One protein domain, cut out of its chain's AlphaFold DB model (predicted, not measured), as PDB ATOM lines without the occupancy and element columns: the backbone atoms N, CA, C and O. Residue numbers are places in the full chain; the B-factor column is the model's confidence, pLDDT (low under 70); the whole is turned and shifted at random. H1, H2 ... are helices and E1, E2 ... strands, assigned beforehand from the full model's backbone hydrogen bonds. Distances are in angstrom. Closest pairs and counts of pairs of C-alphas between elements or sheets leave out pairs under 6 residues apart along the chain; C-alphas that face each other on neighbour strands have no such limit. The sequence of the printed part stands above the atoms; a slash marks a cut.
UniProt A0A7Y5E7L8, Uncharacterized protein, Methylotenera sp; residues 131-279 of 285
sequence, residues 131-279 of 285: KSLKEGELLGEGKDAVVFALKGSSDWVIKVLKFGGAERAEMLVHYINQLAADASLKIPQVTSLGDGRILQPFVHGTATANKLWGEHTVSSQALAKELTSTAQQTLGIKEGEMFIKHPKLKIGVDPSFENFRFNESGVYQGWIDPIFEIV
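Overview. This is residues 131 to 279 of the 285 residues of an uncharacterized protein of Methylotenera sp (UniProt A0A7Y5E7L8). What shape do these atoms make? A strongly twisted sheet of five strands, E1 to E5, makes one side of the domain, and H1 packs on one of its faces. H1 also packs on a small sheet, E6 E7 E10, while the longer helix H2 lies away from the large sheet, with the hairpin E8 and E9 beside its residues 220 to 228 and the small sheet near its residues 228 to 232. What is it built of? The 149 printed residues hold two named helices and ten named strands, in the order E1 E2 E3 H1 E4 E5 H2 E6 E7 E8 E9 E10, of the mixed class, helices and strands. The sheets run E1 E2 E3 E5 E4, E6 E7 E10 and E8 E9, all antiparallel; the whole is compact, with a radius of gyration of the C-alphas of 15.4 A and spans of 46 by 44 by 26 A.

Along the chain. Where do the first strands lie? E1, residues 135 to 141, begins at C-alpha 135 (-14.818, -21.365, 24.836) and is 18.3 A long. E2, residues 145 to 151, is 19.4 A long, and E3, residues 156 to 161, 16.1 A. What follows up to the second helix? H1, residues 166 to 180, measures 20.8 A, and after it come E4, residues 192 to 194, and E5, residues 197 to 201. H2, residues 217 to 234, measures 25.5 A from C-alpha 217 (14.175, -36.716, 30.355). What comes last? E6 holds residues 243 to 245, E7 250 to 253, E8 260 to 262 and E9 268 to 271. E10, residues 275 to 278, ends at C-alpha 278 (-8.239, -46.133, 45.530).

Arrangement. How is the large sheet joined? E1, E2 and E3 form a meander, each strand the antiparallel neighbour of the one before, with N 137 and O 149 at 2.8 A and N 148 and O 158 at 2.8 A, within hydrogen-bond range. Between the antiparallel neighbours E3 and E5, N 159 and O 198 are within hydrogen-bond range at 2.9 A, and in the hairpin E4 and E5, N 199 and O 192 are within that range at 3.0 A. How does H1 stand to it? H1 is on one face, making two layers, at a height of 10.2 A; it lies over E5, only just not over E4, on which 2 of its C-alphas fall, and runs along the strands, at 0 degrees to E5 on the local plane. E3, H1 and E4 form a split strand-helix-strand unit, two strands running the same way with E5 between them, and its crossover is right-handed. What of the small sheets? H1 is also on the sheet E6 E7 E10, where the closest C-alphas of H1 and E10 are those of Ile 176 and Ile 275, 6.9 A apart. Within hydrogen-bond range are N 244 and O 251, 2.8 A, in the hairpin E6 and E7, N 252 and O 276, 2.9 A, between the antiparallel neighbours E7 and E10, and N 261 and O 270, 2.8 A, in the hairpin E8 and E9. How does H2 stand? H1 and H2 only just touch, and only at their ends, with 3 pairs of C-alphas within 8 A, the closest being Leu 179 and Ala 231 at 6.3 A, at a steep tilt of 64 degrees, opposite ways. The closest C-alphas of H2 and E7 are those of Gln 232 and Val 253, 6.3 A apart. In H1 and H2 every O i to N i+4 pair is within hydrogen-bond range.

Size, cuts and confidence. How far does it reach? The two C-alphas farthest apart, of Lys 131 and Gly 240, are 47.8 A apart. Which links are long? Those from H1 to E4 and from E5 to H2 are long, and the printed part has no cut. Where is confidence low? The mean pLDDT of the printed part is 72.9, and 57 residues are under 70, among them 131 to 155, 160 to 167 and 207 to 218.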
ATOM      1  N   LYS A 131     -18.700 -13.706  32.977       38.84
ATOM      2  CA  LYS A 131     -19.045 -13.179  31.641       38.84
ATOM      3  C   LYS A 131     -17.871 -13.256  30.647       38.84
ATOM      4  O   LYS A 131     -18.050 -12.919  29.483       38.84
ATOM      5  N   SER A 132     -16.673 -13.630  31.107       37.84
ATOM      6  CA  SER A 132     -15.441 -13.663  30.318       37.84
ATOM      7  C   SER A 132     -15.093 -15.023  29.714       37.84
ATOM      8  O   SER A 132     -14.098 -15.084  28.996       37.84
ATOM      9  N   LEU A 133     -15.852 -16.089  29.985       42.91
ATOM     10  CA  LEU A 133     -15.595 -17.401  29.384       42.91
ATOM     11  C   LEU A 133     -16.110 -17.463  27.949       42.91
ATOM     12  O   LEU A 133     -17.280 -17.194  27.681       42.91
ATOM     13  N   LYS A 134     -15.190 -17.772  27.036       43.09
ATOM     14  CA  LYS A 134     -15.362 -17.653  25.585       43.09
ATOM     15  C   LYS A 134     -15.535 -19.009  24.916       43.09
ATOM     16  O   LYS A 134     -16.325 -19.122  23.988       43.09
ATOM     17  N   GLU A 135     -14.819 -20.018  25.400       45.69
ATOM     18  CA  GLU A 135     -14.818 -21.365  24.836       45.69
ATOM     19  C   GLU A 135     -14.458 -22.397  25.907       45.69
ATOM     20  O   GLU A 135     -13.839 -22.069  26.921       45.69
ATOM     21  N   GLY A 136     -14.867 -23.643  25.691       52.22
ATOM     22  CA  GLY A 136     -14.379 -24.787  26.451       52.22
ATOM     23  C   GLY A 136     -13.725 -25.796  25.515       52.22
ATOM     24  O   GLY A 136     -13.938 -25.730  24.310       52.22
ATOM     25  N   GLU A 137     -12.982 -26.750  26.063       53.91
ATOM     26  CA  GLU A 137     -12.485 -27.925  25.341       53.91
ATOM     27  C   GLU A 137     -12.450 -29.137  26.283       53.91
ATOM     28  O   GLU A 137     -12.145 -28.998  27.467       53.91
ATOM     29  N   LEU A 138     -12.774 -30.334  25.788       53.56
ATOM     30  CA  LEU A 138     -12.597 -31.568  26.551       53.56
ATOM     31  C   LEU A 138     -11.106 -31.911  26.550       53.56
ATOM     32  O   LEU A 138     -10.547 -32.212  25.503       53.56
ATOM     33  N   LEU A 139     -10.470 -31.895  27.722       58.44
ATOM     34  CA  LEU A 139      -9.056 -32.254  27.850       58.44
ATOM     35  C   LEU A 139      -8.850 -33.759  27.966       58.44
ATOM     36  O   LEU A 139      -7.809 -34.277  27.571       58.44
ATOM     37  N   GLY A 140      -9.822 -34.453  28.549       54.75
ATOM     38  CA  GLY A 140      -9.739 -35.887  28.733       54.75
ATOM     39  C   GLY A 140     -10.784 -36.417  29.692       54.75
ATOM     40  O   GLY A 140     -11.451 -35.686  30.424       54.75
ATOM     41  N   GLU A 141     -10.906 -37.732  29.681       62.00
ATOM     42  CA  GLU A 141     -11.817 -38.469  30.532       62.00
ATOM     43  C   GLU A 141     -11.032 -39.586  31.218       62.00
ATOM     44  O   GLU A 141     -10.573 -40.531  30.579       62.00
ATOM     45  N   GLY A 142     -10.854 -39.448  32.530       57.56
ATOM     46  CA  GLY A 142     -10.237 -40.462  33.375       57.56
ATOM     47  C   GLY A 142     -11.274 -41.436  33.923       57.56
ATOM     48  O   GLY A 142     -12.473 -41.320  33.663       57.56
ATOM     49  N   LYS A 143     -10.834 -42.395  34.735       61.81
ATOM     50  CA  LYS A 143     -11.737 -43.340  35.408       61.81
ATOM     51  C   LYS A 143     -12.742 -42.630  36.324       61.81
ATOM     52  O   LYS A 143     -13.911 -43.007  36.337       61.81
ATOM     53  N   ASP A 144     -12.287 -41.594  37.024       60.94
ATOM     54  CA  ASP A 144     -13.025 -40.982  38.131       60.94
ATOM     55  C   ASP A 144     -13.567 -39.582  37.808       60.94
ATOM     56  O   ASP A 144     -14.436 -39.084  38.521       60.94
ATOM     57  N   ALA A 145     -13.119 -38.955  36.716       63.09
ATOM     58  CA  ALA A 145     -13.542 -37.612  36.335       63.09
ATOM     59  C   ALA A 145     -13.530 -37.385  34.818       63.09
ATOM     60  O   ALA A 145     -12.778 -38.021  34.079       63.09
ATOM     61  N   VAL A 146     -14.344 -36.432  34.371       58.03
ATOM     62  CA  VAL A 146     -14.249 -35.807  33.044       58.03
ATOM     63  C   VAL A 146     -13.662 -34.411  33.222       58.03
ATOM     64  O   VAL A 146     -14.101 -33.668  34.102       58.03
ATOM     65  N   VAL A 147     -12.664 -34.052  32.418       63.66
ATOM     66  CA  VAL A 147     -11.880 -32.827  32.598       63.66
ATOM     67  C   VAL A 147     -12.024 -31.910  31.391       63.66
ATOM     68  O   VAL A 147     -11.769 -32.306  30.255       63.66
ATOM     69  N   PHE A 148     -12.380 -30.656  31.649       60.50
ATOM     70  CA  PHE A 148     -12.591 -29.625  30.639       60.50
ATOM     71  C   PHE A 148     -11.638 -28.453  30.860       60.50
ATOM     72  O   PHE A 148     -11.482 -27.997  31.991       60.50
ATOM     73  N   ALA A 149     -11.051 -27.929  29.789       63.72
ATOM     74  CA  ALA A 149     -10.473 -26.596  29.763       63.72
ATOM     75  C   ALA A 149     -11.579 -25.588  29.481       63.72
ATOM     76  O   ALA A 149     -12.480 -25.851  28.690       63.72
ATOM     77  N   LEU A 150     -11.487 -24.419  30.094       61.53
ATOM     78  CA  LEU A 150     -12.352 -23.288  29.813       61.53
ATOM     79  C   LEU A 150     -11.480 -22.065  29.610       61.53
ATOM     80  O   LEU A 150     -10.759 -21.662  30.522       61.53
ATOM     81  N   LYS A 151     -11.549 -21.467  28.429       55.88
ATOM     82  CA  LYS A 151     -10.754 -20.290  28.099       55.88
ATOM     83  C   LYS A 151     -11.570 -19.024  28.260       55.88
ATOM     84  O   LYS A 151     -12.751 -18.953  27.896       55.88
ATOM     85  N   GLY A 152     -10.928 -17.995  28.793       56.62
ATOM     86  CA  GLY A 152     -11.577 -16.724  29.082       56.62
ATOM     87  C   GLY A 152     -10.591 -15.595  29.341       56.62
ATOM     88  O   GLY A 152      -9.571 -15.484  28.672       56.62
ATOM     89  N   SER A 153     -10.896 -14.716  30.299       47.47
ATOM     90  CA  SER A 153      -9.916 -13.731  30.803       47.47
ATOM     91  C   SER A 153      -8.779 -14.382  31.599       47.47
ATOM     92  O   SER A 153      -7.719 -13.792  31.783       47.47
ATOM     93  N   SER A 154      -9.034 -15.582  32.101       59.22
ATOM     94  CA  SER A 154      -8.067 -16.501  32.683       59.22
ATOM     95  C   SER A 154      -8.513 -17.893  32.262       59.22
ATOM     96  O   SER A 154      -9.723 -18.129  32.167       59.22
ATOM     97  N   ASP A 155      -7.561 -18.769  31.980       69.69
ATOM     98  CA  ASP A 155      -7.864 -20.135  31.577       69.69
ATOM     99  C   ASP A 155      -8.056 -20.999  32.824       69.69
ATOM    100  O   ASP A 155      -7.324 -20.885  33.812       69.69
ATOM    101  N   TRP A 156      -9.066 -21.861  32.783       74.00
ATOM    102  CA  TRP A 156      -9.479 -22.708  33.895       74.00
ATOM    103  C   TRP A 156      -9.554 -24.169  33.474       74.00
ATOM    104  O   TRP A 156      -9.737 -24.494  32.302       74.00
ATOM    105  N   VAL A 157      -9.476 -25.050  34.464       73.19
ATOM    106  CA  VAL A 157      -9.831 -26.461  34.361       73.19
ATOM    107  C   VAL A 157     -11.025 -26.735  35.264       73.19
ATOM    108  O   VAL A 157     -11.014 -26.379  36.444       73.19
ATOM    109  N   ILE A 158     -12.034 -27.415  34.720       68.75
ATOM    110  CA  ILE A 158     -13.102 -28.038  35.500       68.75
ATOM    111  C   ILE A 158     -12.939 -29.548  35.457       68.75
ATOM    112  O   ILE A 158     -12.934 -30.143  34.382       68.75
ATOM    113  N   LYS A 159     -12.887 -30.168  36.635       73.38
ATOM    114  CA  LYS A 159     -13.010 -31.615  36.805       73.38
ATOM    115  C   LYS A 159     -14.417 -31.927  37.301       73.38
ATOM    116  O   LYS A 159     -14.820 -31.455  38.364       73.38
ATOM    117  N   VAL A 160     -15.167 -32.703  36.532       63.25
ATOM    118  CA  VAL A 160     -16.487 -33.216  36.910       63.25
ATOM    119  C   VAL A 160     -16.305 -34.656  37.362       63.25
ATOM    120  O   VAL A 160     -15.980 -35.515  36.543       63.25
ATOM    121  N   LEU A 161     -16.472 -34.919  38.658       62.78
ATOM    122  CA  LEU A 161     -16.307 -36.264  39.204       62.78
ATOM    123  C   LEU A 161     -17.457 -37.164  38.729       62.78
ATOM    124  O   LEU A 161     -18.624 -36.780  38.781       62.78
ATOM    125  N   LYS A 162     -17.124 -38.365  38.251       58.22
ATOM    126  CA  LYS A 162     -18.095 -39.361  37.772       58.22
ATOM    127  C   LYS A 162     -18.760 -40.119  38.915       58.22
ATOM    128  O   LYS A 162     -19.889 -40.580  38.777       58.22
ATOM    129  N   PHE A 163     -18.042 -40.269  40.025       53.69
ATOM    130  CA  PHE A 163     -18.449 -41.055  41.183       53.69
ATOM    131  C   PHE A 163     -17.953 -40.391  42.470       53.69
ATOM    132  O   PHE A 163     -16.986 -39.636  42.457       53.69
ATOM    133  N   GLY A 164     -18.596 -40.722  43.592       54.25
ATOM    134  CA  GLY A 164     -18.266 -40.156  44.898       54.25
ATOM    135  C   GLY A 164     -19.163 -38.969  45.230       54.25
ATOM    136  O   GLY A 164     -19.115 -37.933  44.577       54.25
ATOM    137  N   GLY A 165     -20.016 -39.134  46.242       54.09
ATOM    138  CA  GLY A 165     -20.856 -38.048  46.752       54.09
ATOM    139  C   GLY A 165     -20.031 -36.875  47.301       54.09
ATOM    140  O   GLY A 165     -18.804 -36.948  47.377       54.09
ATOM    141  N   ALA A 166     -20.718 -35.809  47.724       59.47
ATOM    142  CA  ALA A 166     -20.115 -34.540  48.158       59.47
ATOM    143  C   ALA A 166     -18.918 -34.701  49.119       59.47
ATOM    144  O   ALA A 166     -17.884 -34.075  48.906       59.47
ATOM    145  N   GLU A 167     -19.005 -35.623  50.085       66.25
ATOM    146  CA  GLU A 167     -17.938 -35.910  51.058       66.25
ATOM    147  C   GLU A 167     -16.596 -36.294  50.396       66.25
ATOM    148  O   GLU A 167     -15.530 -35.898  50.868       66.25
ATOM    149  N   ARG A 168     -16.610 -37.044  49.284       70.25
ATOM    150  CA  ARG A 168     -15.367 -37.429  48.588       70.25
ATOM    151  C   ARG A 168     -14.749 -36.256  47.851       70.25
ATOM    152  O   ARG A 168     -13.541 -36.049  47.924       70.25
ATOM    153  N   ALA A 169     -15.586 -35.473  47.178       71.25
ATOM    154  CA  ALA A 169     -15.148 -34.277  46.481       71.25
ATOM    155  C   ALA A 169     -14.527 -33.269  47.462       71.25
ATOM    156  O   ALA A 169     -13.461 -32.727  47.190       71.25
ATOM    157  N   GLU A 170     -15.136 -33.084  48.635       75.94
ATOM    158  CA  GLU A 170     -14.606 -32.237  49.709       75.94
ATOM    159  C   GLU A 170     -13.239 -32.713  50.213       75.94
ATOM    160  O   GLU A 170     -12.329 -31.898  50.368       75.94
ATOM    161  N   MET A 171     -13.048 -34.023  50.410       77.50
ATOM    162  CA  MET A 171     -11.744 -34.562  50.809       77.50
ATOM    163  C   MET A 171     -10.676 -34.380  49.730       77.50
ATOM    164  O   MET A 171      -9.560 -33.974  50.049       77.50
ATOM    165  N   LEU A 172     -10.993 -34.646  48.460       81.38
ATOM    166  CA  LEU A 172     -10.053 -34.407  47.360       81.38
ATOM    167  C   LEU A 172      -9.630 -32.936  47.323       81.38
ATOM    168  O   LEU A 172      -8.440 -32.635  47.271       81.38
ATOM    169  N   VAL A 173     -10.593 -32.019  47.436       84.50
ATOM    170  CA  VAL A 173     -10.326 -30.578  47.501       84.50
ATOM    171  C   VAL A 173      -9.460 -30.216  48.707       84.50
ATOM    172  O   VAL A 173      -8.523 -29.431  48.560       84.50
ATOM    173  N   HIS A 174      -9.726 -30.802  49.877       87.81
ATOM    174  CA  HIS A 174      -8.927 -30.585  51.080       87.81
ATOM    175  C   HIS A 174      -7.447 -30.926  50.854       87.81
ATOM    176  O   HIS A 174      -6.587 -30.071  51.073       87.81
ATOM    177  N   TYR A 175      -7.142 -32.127  50.351       89.44
ATOM    178  CA  TYR A 175      -5.755 -32.552  50.139       89.44
ATOM    179  C   TYR A 175      -5.067 -31.812  48.990       89.44
ATOM    180  O   TYR A 175      -3.896 -31.457  49.115       89.44
ATOM    181  N   ILE A 176      -5.785 -31.509  47.903       90.75
ATOM    182  CA  ILE A 176      -5.248 -30.676  46.817       90.75
ATOM    183  C   ILE A 176      -4.843 -29.301  47.357       90.75
ATOM    184  O   ILE A 176      -3.744 -28.833  47.071       90.75
ATOM    185  N   ASN A 177      -5.692 -28.664  48.166       91.19
ATOM    186  CA  ASN A 177      -5.397 -27.345  48.722       91.19
ATOM    187  C   ASN A 177      -4.283 -27.378  49.778       91.19
ATOM    188  O   ASN A 177      -3.508 -26.425  49.856       91.19
ATOM    189  N   GLN A 178      -4.157 -28.466  50.545       92.69
ATOM    190  CA  GLN A 178      -3.018 -28.673  51.443       92.69
ATOM    191  C   GLN A 178      -1.701 -28.750  50.661       92.69
ATOM    192  O   GLN A 178      -0.732 -28.096  51.038       92.69
ATOM    193  N   LEU A 179      -1.667 -29.494  49.552       93.31
ATOM    194  CA  LEU A 179      -0.491 -29.543  48.683       93.31
ATOM    195  C   LEU A 179      -0.218 -28.200  47.998       93.31
ATOM    196  O   LEU A 179       0.925 -27.767  47.917       93.31
ATOM    197  N   ALA A 180      -1.260 -27.510  47.540       92.62
ATOM    198  CA  ALA A 180      -1.139 -26.213  46.885       92.62
ATOM    199  C   ALA A 180      -0.657 -25.085  47.820       92.62
ATOM    200  O   ALA A 180      -0.342 -23.993  47.347       92.62
ATOM    201  N   ALA A 181      -0.599 -25.318  49.137       92.94
ATOM    202  CA  ALA A 181       0.060 -24.415  50.077       92.94
ATOM    203  C   ALA A 181       1.594 -24.428  49.924       92.94
ATOM    204  O   ALA A 181       2.252 -23.448  50.275       92.94
ATOM    205  N   ASP A 182       2.163 -25.504  49.374       92.81
ATOM    206  CA  ASP A 182       3.574 -25.577  49.017       92.81
ATOM    207  C   ASP A 182       3.791 -25.019  47.602       92.81
ATOM    208  O   ASP A 182       3.501 -25.654  46.582       92.81
ATOM    209  N   ALA A 183       4.339 -23.805  47.539       89.75
ATOM    210  CA  ALA A 183       4.599 -23.105  46.284       89.75
ATOM    211  C   ALA A 183       5.586 -23.843  45.358       89.75
ATOM    212  O   ALA A 183       5.547 -23.625  44.144       89.75
ATOM    213  N   SER A 184       6.451 -24.719  45.891       89.44
ATOM    214  CA  SER A 184       7.386 -25.510  45.078       89.44
ATOM    215  C   SER A 184       6.656 -26.513  44.183       89.44
ATOM    216  O   SER A 184       7.075 -26.757  43.049       89.44
ATOM    217  N   LEU A 185       5.511 -27.019  44.653       89.38
ATOM    218  CA  LEU A 185       4.701 -27.986  43.928       89.38
ATOM    219  C   LEU A 185       3.915 -27.345  42.787       89.38
ATOM    220  O   LEU A 185       3.512 -28.065  41.881       89.38
ATOM    221  N   LYS A 186       3.702 -26.019  42.779       91.94
ATOM    222  CA  LYS A 186       2.946 -25.303  41.728       91.94
ATOM    223  C   LYS A 186       1.612 -25.986  41.372       91.94
ATOM    224  O   LYS A 186       1.230 -26.075  40.203       91.94
ATOM    225  N   ILE A 187       0.925 -26.506  42.386       91.44
ATOM    226  CA  ILE A 187      -0.397 -27.111  42.238       91.44
ATOM    227  C   ILE A 187      -1.428 -25.977  42.265       91.44
ATOM    228  O   ILE A 187      -1.396 -25.149  43.179       91.44
ATOM    229  N   PRO A 188      -2.341 -25.900  41.285       87.94
ATOM    230  CA  PRO A 188      -3.369 -24.874  41.284       87.94
ATOM    231  C   PRO A 188      -4.347 -25.107  42.444       87.94
ATOM    232  O   PRO A 188      -4.906 -26.195  42.587       87.94
ATOM    233  N   GLN A 189      -4.586 -24.083  43.265       87.38
ATOM    234  CA  GLN A 189      -5.602 -24.159  44.317       87.38
ATOM    235  C   GLN A 189      -6.998 -24.340  43.719       87.38
ATOM    236  O   GLN A 189      -7.339 -23.760  42.684       87.38
ATOM    237  N   VAL A 190      -7.826 -25.128  44.401       85.06
ATOM    238  CA  VAL A 190      -9.242 -25.259  44.071       85.06
ATOM    239  C   VAL A 190      -9.957 -23.978  44.466       85.06
ATOM    240  O   VAL A 190     -10.089 -23.649  45.642       85.06
ATOM    241  N   THR A 191     -10.449 -23.277  43.455       75.56
ATOM    242  CA  THR A 191     -11.199 -22.023  43.602       75.56
ATOM    243  C   THR A 191     -12.678 -22.220  43.899       75.56
ATOM    244  O   THR A 191     -13.307 -21.338  44.476       75.56
ATOM    245  N   SER A 192     -13.256 -23.355  43.502       66.50
ATOM    246  CA  SER A 192     -14.665 -23.650  43.761       66.50
ATOM    247  C   SER A 192     -14.922 -25.150  43.786       66.50
ATOM    248  O   SER A 192     -14.367 -25.897  42.978       66.50
ATOM    249  N   LEU A 193     -15.830 -25.547  44.678       61.12
ATOM    250  CA  LEU A 193     -16.420 -26.877  44.763       61.12
ATOM    251  C   LEU A 193     -17.947 -26.738  44.767       61.12
ATOM    252  O   LEU A 193     -18.499 -26.008  45.585       61.12
ATOM    253  N   GLY A 194     -18.633 -27.430  43.860       55.88
ATOM    254  CA  GLY A 194     -20.097 -27.469  43.852       55.88
ATOM    255  C   GLY A 194     -20.625 -28.613  43.002       55.88
ATOM    256  O   GLY A 194     -20.148 -28.807  41.886       55.88
ATOM    257  N   ASP A 195     -21.594 -29.364  43.526       54.78
ATOM    258  CA  ASP A 195     -22.225 -30.518  42.863       54.78
ATOM    259  C   ASP A 195     -21.215 -31.563  42.336       54.78
ATOM    260  O   ASP A 195     -21.378 -32.093  41.240       54.78
ATOM    261  N   GLY A 196     -20.120 -31.820  43.067       54.84
ATOM    262  CA  GLY A 196     -19.073 -32.760  42.629       54.84
ATOM    263  C   GLY A 196     -18.156 -32.232  41.515       54.84
ATOM    264  O   GLY A 196     -17.460 -33.011  40.864       54.84
ATOM    265  N   ARG A 197     -18.138 -30.913  41.281       64.81
ATOM    266  CA  ARG A 197     -17.245 -30.247  40.320       64.81
ATOM    267  C   ARG A 197     -16.141 -29.484  41.036       64.81
ATOM    268  O   ARG A 197     -16.433 -28.702  41.940       64.81
ATOM    269  N   ILE A 198     -14.911 -29.644  40.569       75.00
ATOM    270  CA  ILE A 198     -13.717 -28.957  41.067       75.00
ATOM    271  C   ILE A 198     -13.249 -27.968  39.996       75.00
ATOM    272  O   ILE A 198     -13.030 -28.365  38.852       75.00
ATOM    273  N   LEU A 199     -13.093 -26.692  40.360       74.75
ATOM    274  CA  LEU A 199     -12.586 -25.630  39.481       74.75
ATOM    275  C   LEU A 199     -11.200 -25.163  39.939       74.75
ATOM    276  O   LEU A 199     -11.036 -24.750  41.092       74.75
ATOM    277  N   GLN A 200     -10.232 -25.168  39.025       83.81
ATOM    278  CA  GLN A 200      -8.837 -24.785  39.261       83.81
ATOM    279  C   GLN A 200      -8.296 -23.934  38.100       83.81
ATOM    280  O   GLN A 200      -8.761 -24.096  36.971       83.81
ATOM    281  N   PRO A 201      -7.307 -23.053  38.326       83.44
ATOM    282  CA  PRO A 201      -6.561 -22.423  37.239       83.44
ATOM    283  C   PRO A 201      -5.946 -23.446  36.275       83.44
ATOM    284  O   PRO A 201      -5.453 -24.495  36.697       83.44
ATOM    285  N   PHE A 202      -5.949 -23.135  34.978       80.19
ATOM    286  CA  PHE A 202      -5.301 -23.969  33.971       80.19
ATOM    287  C   PHE A 202      -3.777 -23.865  34.082       80.19
ATOM    288  O   PHE A 202      -3.215 -22.774  34.176       80.19
ATOM    289  N   VAL A 203      -3.096 -25.011  34.040       84.62
ATOM    290  CA  VAL A 203      -1.631 -25.074  34.016       84.62
ATOM    291  C   VAL A 203      -1.182 -25.330  32.585       84.62
ATOM    292  O   VAL A 203      -1.346 -26.431  32.053       84.62
ATOM    293  N   HIS A 204      -0.596 -24.311  31.962       81.56
ATOM    294  CA  HIS A 204      -0.061 -24.427  30.611       81.56
ATOM    295  C   HIS A 204       1.188 -25.308  30.563       81.56
ATOM    296  O   HIS A 204       2.014 -25.315  31.475       81.56
ATOM    297  N   GLY A 205       1.336 -26.030  29.456       78.38
ATOM    298  CA  GLY A 205       2.500 -26.857  29.170       78.38
ATOM    299  C   GLY A 205       2.117 -28.179  28.524       78.38
ATOM    300  O   GLY A 205       0.944 -28.505  28.344       78.38
ATOM    301  N   THR A 206       3.130 -28.958  28.186       75.00
ATOM    302  CA  THR A 206       2.982 -30.297  27.615       75.00
ATOM    303  C   THR A 206       3.137 -31.365  28.690       75.00
ATOM    304  O   THR A 206       3.969 -31.232  29.587       75.00
ATOM    305  N   ALA A 207       2.340 -32.433  28.589       67.12
ATOM    306  CA  ALA A 207       2.512 -33.646  29.385       67.12
ATOM    307  C   ALA A 207       3.735 -34.420  28.859       67.12
ATOM    308  O   ALA A 207       3.742 -34.892  27.720       67.12
ATOM    309  N   THR A 208       4.791 -34.530  29.661       61.84
ATOM    310  CA  THR A 208       6.124 -34.945  29.176       61.84
ATOM    311  C   THR A 208       6.330 -36.460  29.095       61.84
ATOM    312  O   THR A 208       7.459 -36.915  28.979       61.84
ATOM    313  N   ALA A 209       5.282 -37.287  29.124       47.31
ATOM    314  CA  ALA A 209       5.504 -38.733  29.174       47.31
ATOM    315  C   ALA A 209       5.916 -39.359  27.824       47.31
ATOM    316  O   ALA A 209       6.675 -40.316  27.840       47.31
ATOM    317  N   ASN A 210       5.489 -38.838  26.659       42.09
ATOM    318  CA  ASN A 210       5.721 -39.551  25.382       42.09
ATOM    319  C   ASN A 210       6.104 -38.699  24.153       42.09
ATOM    320  O   ASN A 210       6.529 -39.264  23.145       42.09
ATOM    321  N   LYS A 211       5.953 -37.365  24.181       47.78
ATOM    322  CA  LYS A 211       6.070 -36.532  22.958       47.78
ATOM    323  C   LYS A 211       7.344 -35.689  22.826       47.78
ATOM    324  O   LYS A 211       7.649 -35.278  21.714       47.78
ATOM    325  N   LEU A 212       8.099 -35.451  23.899       47.38
ATOM    326  CA  LEU A 212       9.318 -34.629  23.857       47.38
ATOM    327  C   LEU A 212      10.557 -35.534  23.838       47.38
ATOM    328  O   LEU A 212      11.103 -35.901  24.875       47.38
ATOM    329  N   TRP A 213      10.949 -35.959  22.638       43.88
ATOM    330  CA  TRP A 213      12.168 -36.728  22.396       43.88
ATOM    331  C   TRP A 213      13.395 -35.807  22.482       43.88
ATOM    332  O   TRP A 213      13.454 -34.811  21.768       43.88
ATOM    333  N   GLY A 214      14.380 -36.185  23.307       46.88
ATOM    334  CA  GLY A 214      15.732 -35.609  23.321       46.88
ATOM    335  C   GLY A 214      16.104 -34.874  24.615       46.88
ATOM    336  O   GLY A 214      15.639 -33.770  24.863       46.88
ATOM    337  N   GLU A 215      16.964 -35.499  25.425       49.38
ATOM    338  CA  GLU A 215      17.810 -34.916  26.494       49.38
ATOM    339  C   GLU A 215      17.149 -34.305  27.753       49.38
ATOM    340  O   GLU A 215      17.752 -34.363  28.825       49.38
ATOM    341  N   HIS A 216      15.895 -33.848  27.718       52.19
ATOM    342  CA  HIS A 216      15.211 -33.278  28.898       52.19
ATOM    343  C   HIS A 216      14.613 -34.318  29.877       52.19
ATOM    344  O   HIS A 216      13.890 -33.963  30.811       52.19
ATOM    345  N   THR A 217      14.885 -35.612  29.684       58.03
ATOM    346  CA  THR A 217      14.175 -36.716  30.355       58.03
ATOM    347  C   THR A 217      14.688 -37.042  31.756       58.03
ATOM    348  O   THR A 217      13.874 -37.245  32.654       58.03
ATOM    349  N   VAL A 218      16.004 -37.055  31.992       62.53
ATOM    350  CA  VAL A 218      16.552 -37.445  33.308       62.53
ATOM    351  C   VAL A 218      16.265 -36.381  34.369       62.53
ATOM    352  O   VAL A 218      15.842 -36.712  35.475       62.53
ATOM    353  N   SER A 219      16.434 -35.101  34.029       71.56
ATOM    354  CA  SER A 219      16.169 -33.993  34.952       71.56
ATOM    355  C   SER A 219      14.682 -33.860  35.280       71.56
ATOM    356  O   SER A 219      14.334 -33.695  36.445       71.56
ATOM    357  N   SER A 220      13.794 -34.009  34.290       73.12
ATOM    358  CA  SER A 220      12.342 -33.945  34.509       73.12
ATOM    359  C   SER A 220      11.830 -35.122  35.341       73.12
ATOM    360  O   SER A 220      10.970 -34.935  36.197       73.12
ATOM    361  N   GLN A 221      12.376 -36.325  35.136       75.00
ATOM    362  CA  GLN A 221      12.033 -37.500  35.944       75.00
ATOM    363  C   GLN A 221      12.530 -37.373  37.385       75.00
ATOM    364  O   GLN A 221      11.784 -37.672  38.317       75.00
ATOM    365  N   ALA A 222      13.770 -36.909  37.572       81.75
ATOM    366  CA  ALA A 222      14.324 -36.646  38.895       81.75
ATOM    367  C   ALA A 222      13.496 -35.589  39.638       81.75
ATOM    368  O   ALA A 222      13.122 -35.816  40.786       81.75
ATOM    369  N   LEU A 223      13.126 -34.504  38.950       84.50
ATOM    370  CA  LEU A 223      12.282 -33.454  39.510       84.50
ATOM    371  C   LEU A 223      10.886 -33.972  39.873       84.50
ATOM    372  O   LEU A 223      10.423 -33.719  40.976       84.50
ATOM    373  N   ALA A 224      10.203 -34.724  39.003       82.56
ATOM    374  CA  ALA A 224       8.877 -35.245  39.351       82.56
ATOM    375  C   ALA A 224       8.938 -36.222  40.536       82.56
ATOM    376  O   ALA A 224       8.048 -36.210  41.386       82.56
ATOM    377  N   LYS A 225      10.006 -37.026  40.645       85.38
ATOM    378  CA  LYS A 225      10.240 -37.888  41.812       85.38
ATOM    379  C   LYS A 225      10.454 -37.070  43.088       85.38
ATOM    380  O   LYS A 225       9.888 -37.415  44.122       85.38
ATOM    381  N   GLU A 226      11.241 -36.000  43.012       89.50
ATOM    382  CA  GLU A 226      11.458 -35.064  44.119       89.50
ATOM    383  C   GLU A 226      10.139 -34.412  44.553       89.50
ATOM    384  O   GLU A 226       9.758 -34.533  45.712       89.50
ATOM    385  N   LEU A 227       9.387 -33.829  43.615       91.12
ATOM    386  CA  LEU A 227       8.094 -33.192  43.884       91.12
ATOM    387  C   LEU A 227       7.068 -34.180  44.452       91.12
ATOM    388  O   LEU A 227       6.330 -33.838  45.373       91.12
ATOM    389  N   THR A 228       7.045 -35.420  43.954       89.88
ATOM    390  CA  THR A 228       6.196 -36.488  44.503       89.88
ATOM    391  C   THR A 228       6.572 -36.798  45.950       89.88
ATOM    392  O   THR A 228       5.691 -36.928  46.797       89.88
ATOM    393  N   SER A 229       7.870 -36.879  46.254       90.19
ATOM    394  CA  SER A 229       8.349 -37.112  47.618       90.19
ATOM    395  C   SER A 229       7.993 -35.953  48.550       90.19
ATOM    396  O   SER A 229       7.478 -36.192  49.640       90.19
ATOM    397  N   THR A 230       8.170 -34.709  48.100       92.38
ATOM    398  CA  THR A 230       7.741 -33.511  48.833       92.38
ATOM    399  C   THR A 230       6.241 -33.546  49.111       92.38
ATOM    400  O   THR A 230       5.824 -33.381  50.253       92.38
ATOM    401  N   ALA A 231       5.414 -33.852  48.107       91.56
ATOM    402  CA  ALA A 231       3.968 -33.962  48.282       91.56
ATOM    403  C   ALA A 231       3.580 -35.058  49.293       91.56
ATOM    404  O   ALA A 231       2.737 -34.830  50.159       91.56
ATOM    405  N   GLN A 232       4.225 -36.228  49.241       91.62
ATOM    406  CA  GLN A 232       4.006 -37.301  50.218       91.62
ATOM    407  C   GLN A 232       4.336 -36.849  51.644       91.62
ATOM    408  O   GLN A 232       3.539 -37.077  52.556       91.62
ATOM    409  N   GLN A 233       5.464 -36.160  51.832       90.62
ATOM    410  CA  GLN A 233       5.858 -35.605  53.128       90.62
ATOM    411  C   GLN A 233       4.856 -34.555  53.624       90.62
ATOM    412  O   GLN A 233       4.443 -34.612  54.782       90.62
ATOM    413  N   THR A 234       4.399 -33.657  52.747       90.81
ATOM    414  CA  THR A 234       3.396 -32.623  53.057       90.81
ATOM    415  C   THR A 234       2.069 -33.216  53.528       90.81
ATOM    416  O   THR A 234       1.412 -32.650  54.403       90.81
ATOM    417  N   LEU A 235       1.681 -34.378  52.998       89.44
ATOM    418  CA  LEU A 235       0.480 -35.107  53.421       89.44
ATOM    419  C   LEU A 235       0.719 -36.059  54.603       89.44
ATOM    420  O   LEU A 235      -0.212 -36.732  55.046       89.44
ATOM    421  N   GLY A 236       1.946 -36.134  55.123       88.62
ATOM    422  CA  GLY A 236       2.306 -37.024  56.225       88.62
ATOM    423  C   GLY A 236       2.318 -38.511  55.856       88.62
ATOM    424  O   GLY A 236       2.205 -39.356  56.747       88.62
ATOM    425  N   ILE A 237       2.449 -38.845  54.568       88.44
ATOM    426  CA  ILE A 237       2.635 -40.224  54.104       88.44
ATOM    427  C   ILE A 237       4.060 -40.642  54.464       88.44
ATOM    428  O   ILE A 237       5.035 -40.030  54.026       88.44
ATOM    429  N   LYS A 238       4.186 -41.668  55.310       82.06
ATOM    430  CA  LYS A 238       5.492 -42.124  55.798       82.06
ATOM    431  C   LYS A 238       6.255 -42.871  54.710       82.06
ATOM    432  O   LYS A 238       5.663 -43.468  53.816       82.06
ATOM    433  N   GLU A 239       7.577 -42.901  54.835       76.31
ATOM    434  CA  GLU A 239       8.428 -43.720  53.974       76.31
ATOM    435  C   GLU A 239       7.981 -45.194  54.016       76.31
ATOM    436  O   GLU A 239       7.796 -45.774  55.087       76.31
ATOM    437  N   GLY A 240       7.751 -45.781  52.837       75.06
ATOM    438  CA  GLY A 240       7.199 -47.133  52.684       75.06
ATOM    439  C   GLY A 240       5.665 -47.219  52.690       75.06
ATOM    440  O   GLY A 240       5.122 -48.283  52.397       75.06
ATOM    441  N   GLU A 241       4.952 -46.125  52.971       81.75
ATOM    442  CA  GLU A 241       3.501 -46.021  52.792       81.75
ATOM    443  C   GLU A 241       3.180 -45.370  51.434       81.75
ATOM    444  O   GLU A 241       3.908 -44.511  50.946       81.75
ATOM    445  N   MET A 242       2.080 -45.789  50.798       77.19
ATOM    446  CA  MET A 242       1.612 -45.205  49.525       77.19
ATOM    447  C   MET A 242       0.375 -44.316  49.694       77.19
ATOM    448  O   MET A 242      -0.043 -43.655  48.745       77.19
ATOM    449  N   PHE A 243      -0.226 -44.314  50.887       84.94
ATOM    450  CA  PHE A 243      -1.523 -43.695  51.134       84.94
ATOM    451  C   PHE A 243      -1.576 -43.031  52.503       84.94
ATOM    452  O   PHE A 243      -0.975 -43.506  53.467       84.94
ATOM    453  N   ILE A 244      -2.387 -41.985  52.594       82.62
ATOM    454  CA  ILE A 244      -2.805 -41.377  53.850       82.62
ATOM    455  C   ILE A 244      -3.688 -42.376  54.602       82.62
ATOM    456  O   ILE A 244      -4.585 -43.007  54.032       82.62
ATOM    457  N   LYS A 245      -3.470 -42.497  55.911       69.88
ATOM    458  CA  LYS A 245      -4.328 -43.282  56.806       69.88
ATOM    459  C   LYS A 245      -5.613 -42.515  57.112       69.88
ATOM    460  O   LYS A 245      -5.717 -41.868  58.148       69.88
ATOM    461  N   HIS A 246      -6.594 -42.602  56.216       71.75
ATOM    462  CA  HIS A 246      -7.939 -42.075  56.436       71.75
ATOM    463  C   HIS A 246      -8.944 -43.226  56.662       71.75
ATOM    464  O   HIS A 246      -8.891 -44.230  55.955       71.75
ATOM    465  N   PRO A 247      -9.877 -43.126  57.630       65.44
ATOM    466  CA  PRO A 247     -10.763 -44.237  58.003       65.44
ATOM    467  C   PRO A 247     -11.785 -44.637  56.929       65.44
ATOM    468  O   PRO A 247     -12.353 -45.721  57.016       65.44
ATOM    469  N   LYS A 248     -12.052 -43.769  55.945       67.50
ATOM    470  CA  LYS A 248     -13.102 -43.987  54.933       67.50
ATOM    471  C   LYS A 248     -12.596 -44.206  53.508       67.50
ATOM    472  O   LYS A 248     -13.363 -44.707  52.696       67.50
ATOM    473  N   LEU A 249     -11.361 -43.812  53.192       70.25
ATOM    474  CA  LEU A 249     -10.808 -43.828  51.832       70.25
ATOM    475  C   LEU A 249      -9.290 -44.004  51.865       70.25
ATOM    476  O   LEU A 249      -8.643 -43.612  52.833       70.25
ATOM    477  N   LYS A 250      -8.724 -44.530  50.776       77.38
ATOM    478  CA  LYS A 250      -7.276 -44.574  50.549       77.38
ATOM    479  C   LYS A 250      -6.907 -43.498  49.540       77.38
ATOM    480  O   LYS A 250      -7.256 -43.602  48.368       77.38
ATOM    481  N   ILE A 251      -6.218 -42.471  50.024       82.25
ATOM    482  CA  ILE A 251      -5.807 -41.313  49.229       82.25
ATOM    483  C   ILE A 251      -4.292 -41.349  49.099       82.25
ATOM    484  O   ILE A 251      -3.594 -41.450  50.107       82.25
ATOM    485  N   GLY A 252      -3.801 -41.326  47.866       86.31
ATOM    486  CA  GLY A 252      -2.381 -41.349  47.538       86.31
ATOM    487  C   GLY A 252      -1.973 -40.127  46.727       86.31
ATOM    488  O   GLY A 252      -2.811 -39.339  46.293       86.31
ATOM    489  N   VAL A 253      -0.666 -39.990  46.520       88.00
ATOM    490  CA  VAL A 253      -0.078 -38.946  45.672       88.00
ATOM    491  C   VAL A 253       0.229 -39.539  44.306       88.00
ATOM    492  O   VAL A 253       0.990 -40.501  44.248       88.00
ATOM    493  N   ASP A 254      -0.354 -38.998  43.235       83.62
ATOM    494  CA  ASP A 254      -0.291 -39.584  41.890       83.62
ATOM    495  C   ASP A 254       1.063 -39.316  41.213       83.62
ATOM    496  O   ASP A 254       1.290 -38.216  40.707       83.62
ATOM    497  N   PRO A 255       1.970 -40.306  41.130       74.06
ATOM    498  CA  PRO A 255       3.296 -40.093  40.565       74.06
ATOM    499  C   PRO A 255       3.280 -40.032  39.029       74.06
ATOM    500  O   PRO A 255       4.345 -40.002  38.408       74.06
ATOM    501  N   SER A 256       2.106 -40.091  38.391       75.81
ATOM    502  CA  SER A 256       1.989 -40.196  36.943       75.81
ATOM    503  C   SER A 256       2.534 -38.936  36.276       75.81
ATOM    504  O   SER A 256       1.976 -37.841  36.363       75.81
ATOM    505  N   PHE A 257       3.644 -39.105  35.555       74.25
ATOM    506  CA  PHE A 257       4.353 -38.023  34.867       74.25
ATOM    507  C   PHE A 257       3.472 -37.256  33.868       74.25
ATOM    508  O   PHE A 257       3.755 -36.105  33.537       74.25
ATOM    509  N   GLU A 258       2.383 -37.868  33.404       71.94
ATOM    510  CA  GLU A 258       1.375 -37.243  32.547       71.94
ATOM    511  C   GLU A 258       0.589 -36.110  33.218       71.94
ATOM    512  O   GLU A 258      -0.035 -35.320  32.511       71.94
ATOM    513  N   ASN A 259       0.668 -35.969  34.543       80.25
ATOM    514  CA  ASN A 259       0.021 -34.895  35.298       80.25
ATOM    515  C   ASN A 259       0.923 -33.674  35.514       80.25
ATOM    516  O   ASN A 259       0.430 -32.604  35.880       80.25
ATOM    517  N   PHE A 260       2.222 -33.805  35.242       84.44
ATOM    518  CA  PHE A 260       3.177 -32.705  35.301       84.44
ATOM    519  C   PHE A 260       3.183 -31.947  33.969       84.44
ATOM    520  O   PHE A 260       3.015 -32.517  32.886       84.44
ATOM    521  N   ARG A 261       3.352 -30.630  34.041       85.38
ATOM    522  CA  ARG A 261       3.387 -29.733  32.888       85.38
ATOM    523  C   ARG A 261       4.721 -29.026  32.827       85.38
ATOM    524  O   ARG A 261       5.196 -28.476  33.819       85.38
ATOM    525  N   PHE A 262       5.296 -29.025  31.634       83.06
ATOM    526  CA  PHE A 262       6.557 -28.367  31.330       83.06
ATOM    527  C   PHE A 262       6.373 -27.479  30.102       83.06
ATOM    528  O   PHE A 262       5.532 -27.766  29.248       83.06
ATOM    529  N   ASN A 263       7.131 -26.387  30.023       83.44
ATOM    530  CA  ASN A 263       7.170 -25.568  28.815       83.44
ATOM    531  C   ASN A 263       8.111 -26.181  27.761       83.44
ATOM    532  O   ASN A 263       8.774 -27.186  28.010       83.44
ATOM    533  N   GLU A 264       8.198 -25.539  26.598       76.88
ATOM    534  CA  GLU A 264       9.041 -25.978  25.474       76.88
ATOM    535  C   GLU A 264      10.536 -26.068  25.827       76.88
ATOM    536  O   GLU A 264      11.263 -26.848  25.225       76.88
ATOM    537  N   SER A 265      10.995 -25.314  26.830       77.12
ATOM    538  CA  SER A 265      12.376 -25.350  27.335       77.12
ATOM    539  C   SER A 265      12.599 -26.391  28.442       77.12
ATOM    540  O   SER A 265      13.662 -26.406  29.063       77.12
ATOM    541  N   GLY A 266      11.601 -27.226  28.748       76.44
ATOM    542  CA  GLY A 266      11.679 -28.237  29.806       76.44
ATOM    543  C   GLY A 266      11.573 -27.677  31.229       76.44
ATOM    544  O   GLY A 266      11.897 -28.370  32.188       76.44
ATOM    545  N   VAL A 267      11.119 -26.432  31.402       83.19
ATOM    546  CA  VAL A 267      10.930 -25.818  32.724       83.19
ATOM    547  C   VAL A 267       9.571 -26.202  33.290       83.19
ATOM    548  O   VAL A 267       8.538 -26.003  32.644       83.19
ATOM    549  N   TYR A 268       9.577 -26.680  34.533       87.62
ATOM    550  CA  TYR A 268       8.383 -27.070  35.272       87.62
ATOM    551  C   TYR A 268       7.386 -25.914  35.450       87.62
ATOM    552  O   TYR A 268       7.712 -24.870  36.030       87.62
ATOM    553  N   GLN A 269       6.160 -26.125  34.973       88.19
ATOM    554  CA  GLN A 269       5.050 -25.170  35.025       88.19
ATOM    555  C   GLN A 269       4.038 -25.505  36.122       88.19
ATOM    556  O   GLN A 269       3.527 -24.585  36.753       88.19
ATOM    557  N   GLY A 270       3.781 -26.788  36.390       89.25
ATOM    558  CA  GLY A 270       2.872 -27.194  37.464       89.25
ATOM    559  C   GLY A 270       2.401 -28.641  37.378       89.25
ATOM    560  O   GLY A 270       2.733 -29.362  36.435       89.25
ATOM    561  N   TRP A 271       1.612 -29.051  38.369       88.25
ATOM    562  CA  TRP A 271       1.104 -30.414  38.529       88.25
ATOM    563  C   TRP A 271      -0.412 -30.375  38.723       88.25
ATOM    564  O   TRP A 271      -0.918 -29.754  39.655       88.25
ATOM    565  N   ILE A 272      -1.141 -30.977  37.781       81.12
ATOM    566  CA  ILE A 272      -2.590 -30.764  37.616       81.12
ATOM    567  C   ILE A 272      -3.429 -31.730  38.448       81.12
ATOM    568  O   ILE A 272      -4.504 -31.356  38.923       81.12
ATOM    569  N   ASP A 273      -2.978 -32.972  38.605       79.44
ATOM    570  CA  ASP A 273      -3.691 -33.981  39.384       79.44
ATOM    571  C   ASP A 273      -2.726 -34.702  40.323       79.44
ATOM    572  O   ASP A 273      -2.106 -35.694  39.944       79.44
ATOM    573  N   PRO A 274      -2.492 -34.137  41.519       83.44
ATOM    574  CA  PRO A 274      -1.511 -34.679  42.445       83.44
ATOM    575  C   PRO A 274      -2.071 -35.766  43.352       83.44
ATOM    576  O   PRO A 274      -1.304 -36.398  44.070       83.44
ATOM    577  N   ILE A 275      -3.386 -35.987  43.343       85.44
ATOM    578  CA  ILE A 275      -4.066 -36.914  44.240       85.44
ATOM    579  C   ILE A 275      -4.815 -37.959  43.424       85.44
ATOM    580  O   ILE A 275      -5.549 -37.612  42.504       85.44
ATOM    581  N   PHE A 276      -4.702 -39.221  43.827       77.19
ATOM    582  CA  PHE A 276      -5.575 -40.288  43.344       77.19
ATOM    583  C   PHE A 276      -6.227 -41.021  44.516       77.19
ATOM    584  O   PHE A 276      -5.673 -41.122  45.616       77.19
ATOM    585  N   GLU A 277      -7.425 -41.542  44.272       73.56
ATOM    586  CA  GLU A 277      -8.182 -42.349  45.224       73.56
ATOM    587  C   GLU A 277      -8.152 -43.814  44.780       73.56
ATOM    588  O   GLU A 277      -8.414 -44.137  43.620       73.56
ATOM    589  N   ILE A 278      -7.885 -44.726  45.715       64.62
ATOM    590  CA  ILE A 278      -8.239 -46.133  45.530       64.62
ATOM    591  C   ILE A 278      -9.524 -46.386  46.302       64.62
ATOM    592  O   ILE A 278      -9.551 -46.349  47.535       64.62
ATOM    593  N   VAL A 279     -10.587 -46.696  45.562       57.88
ATOM    594  CA  VAL A 279     -11.815 -47.222  46.152       57.88
ATOM    595  C   VAL A 279     -11.470 -48.573  46.769       57.88
ATOM    596  O   VAL A 279     -11.047 -49.485  46.055       57.88
TER     597      VAL A 279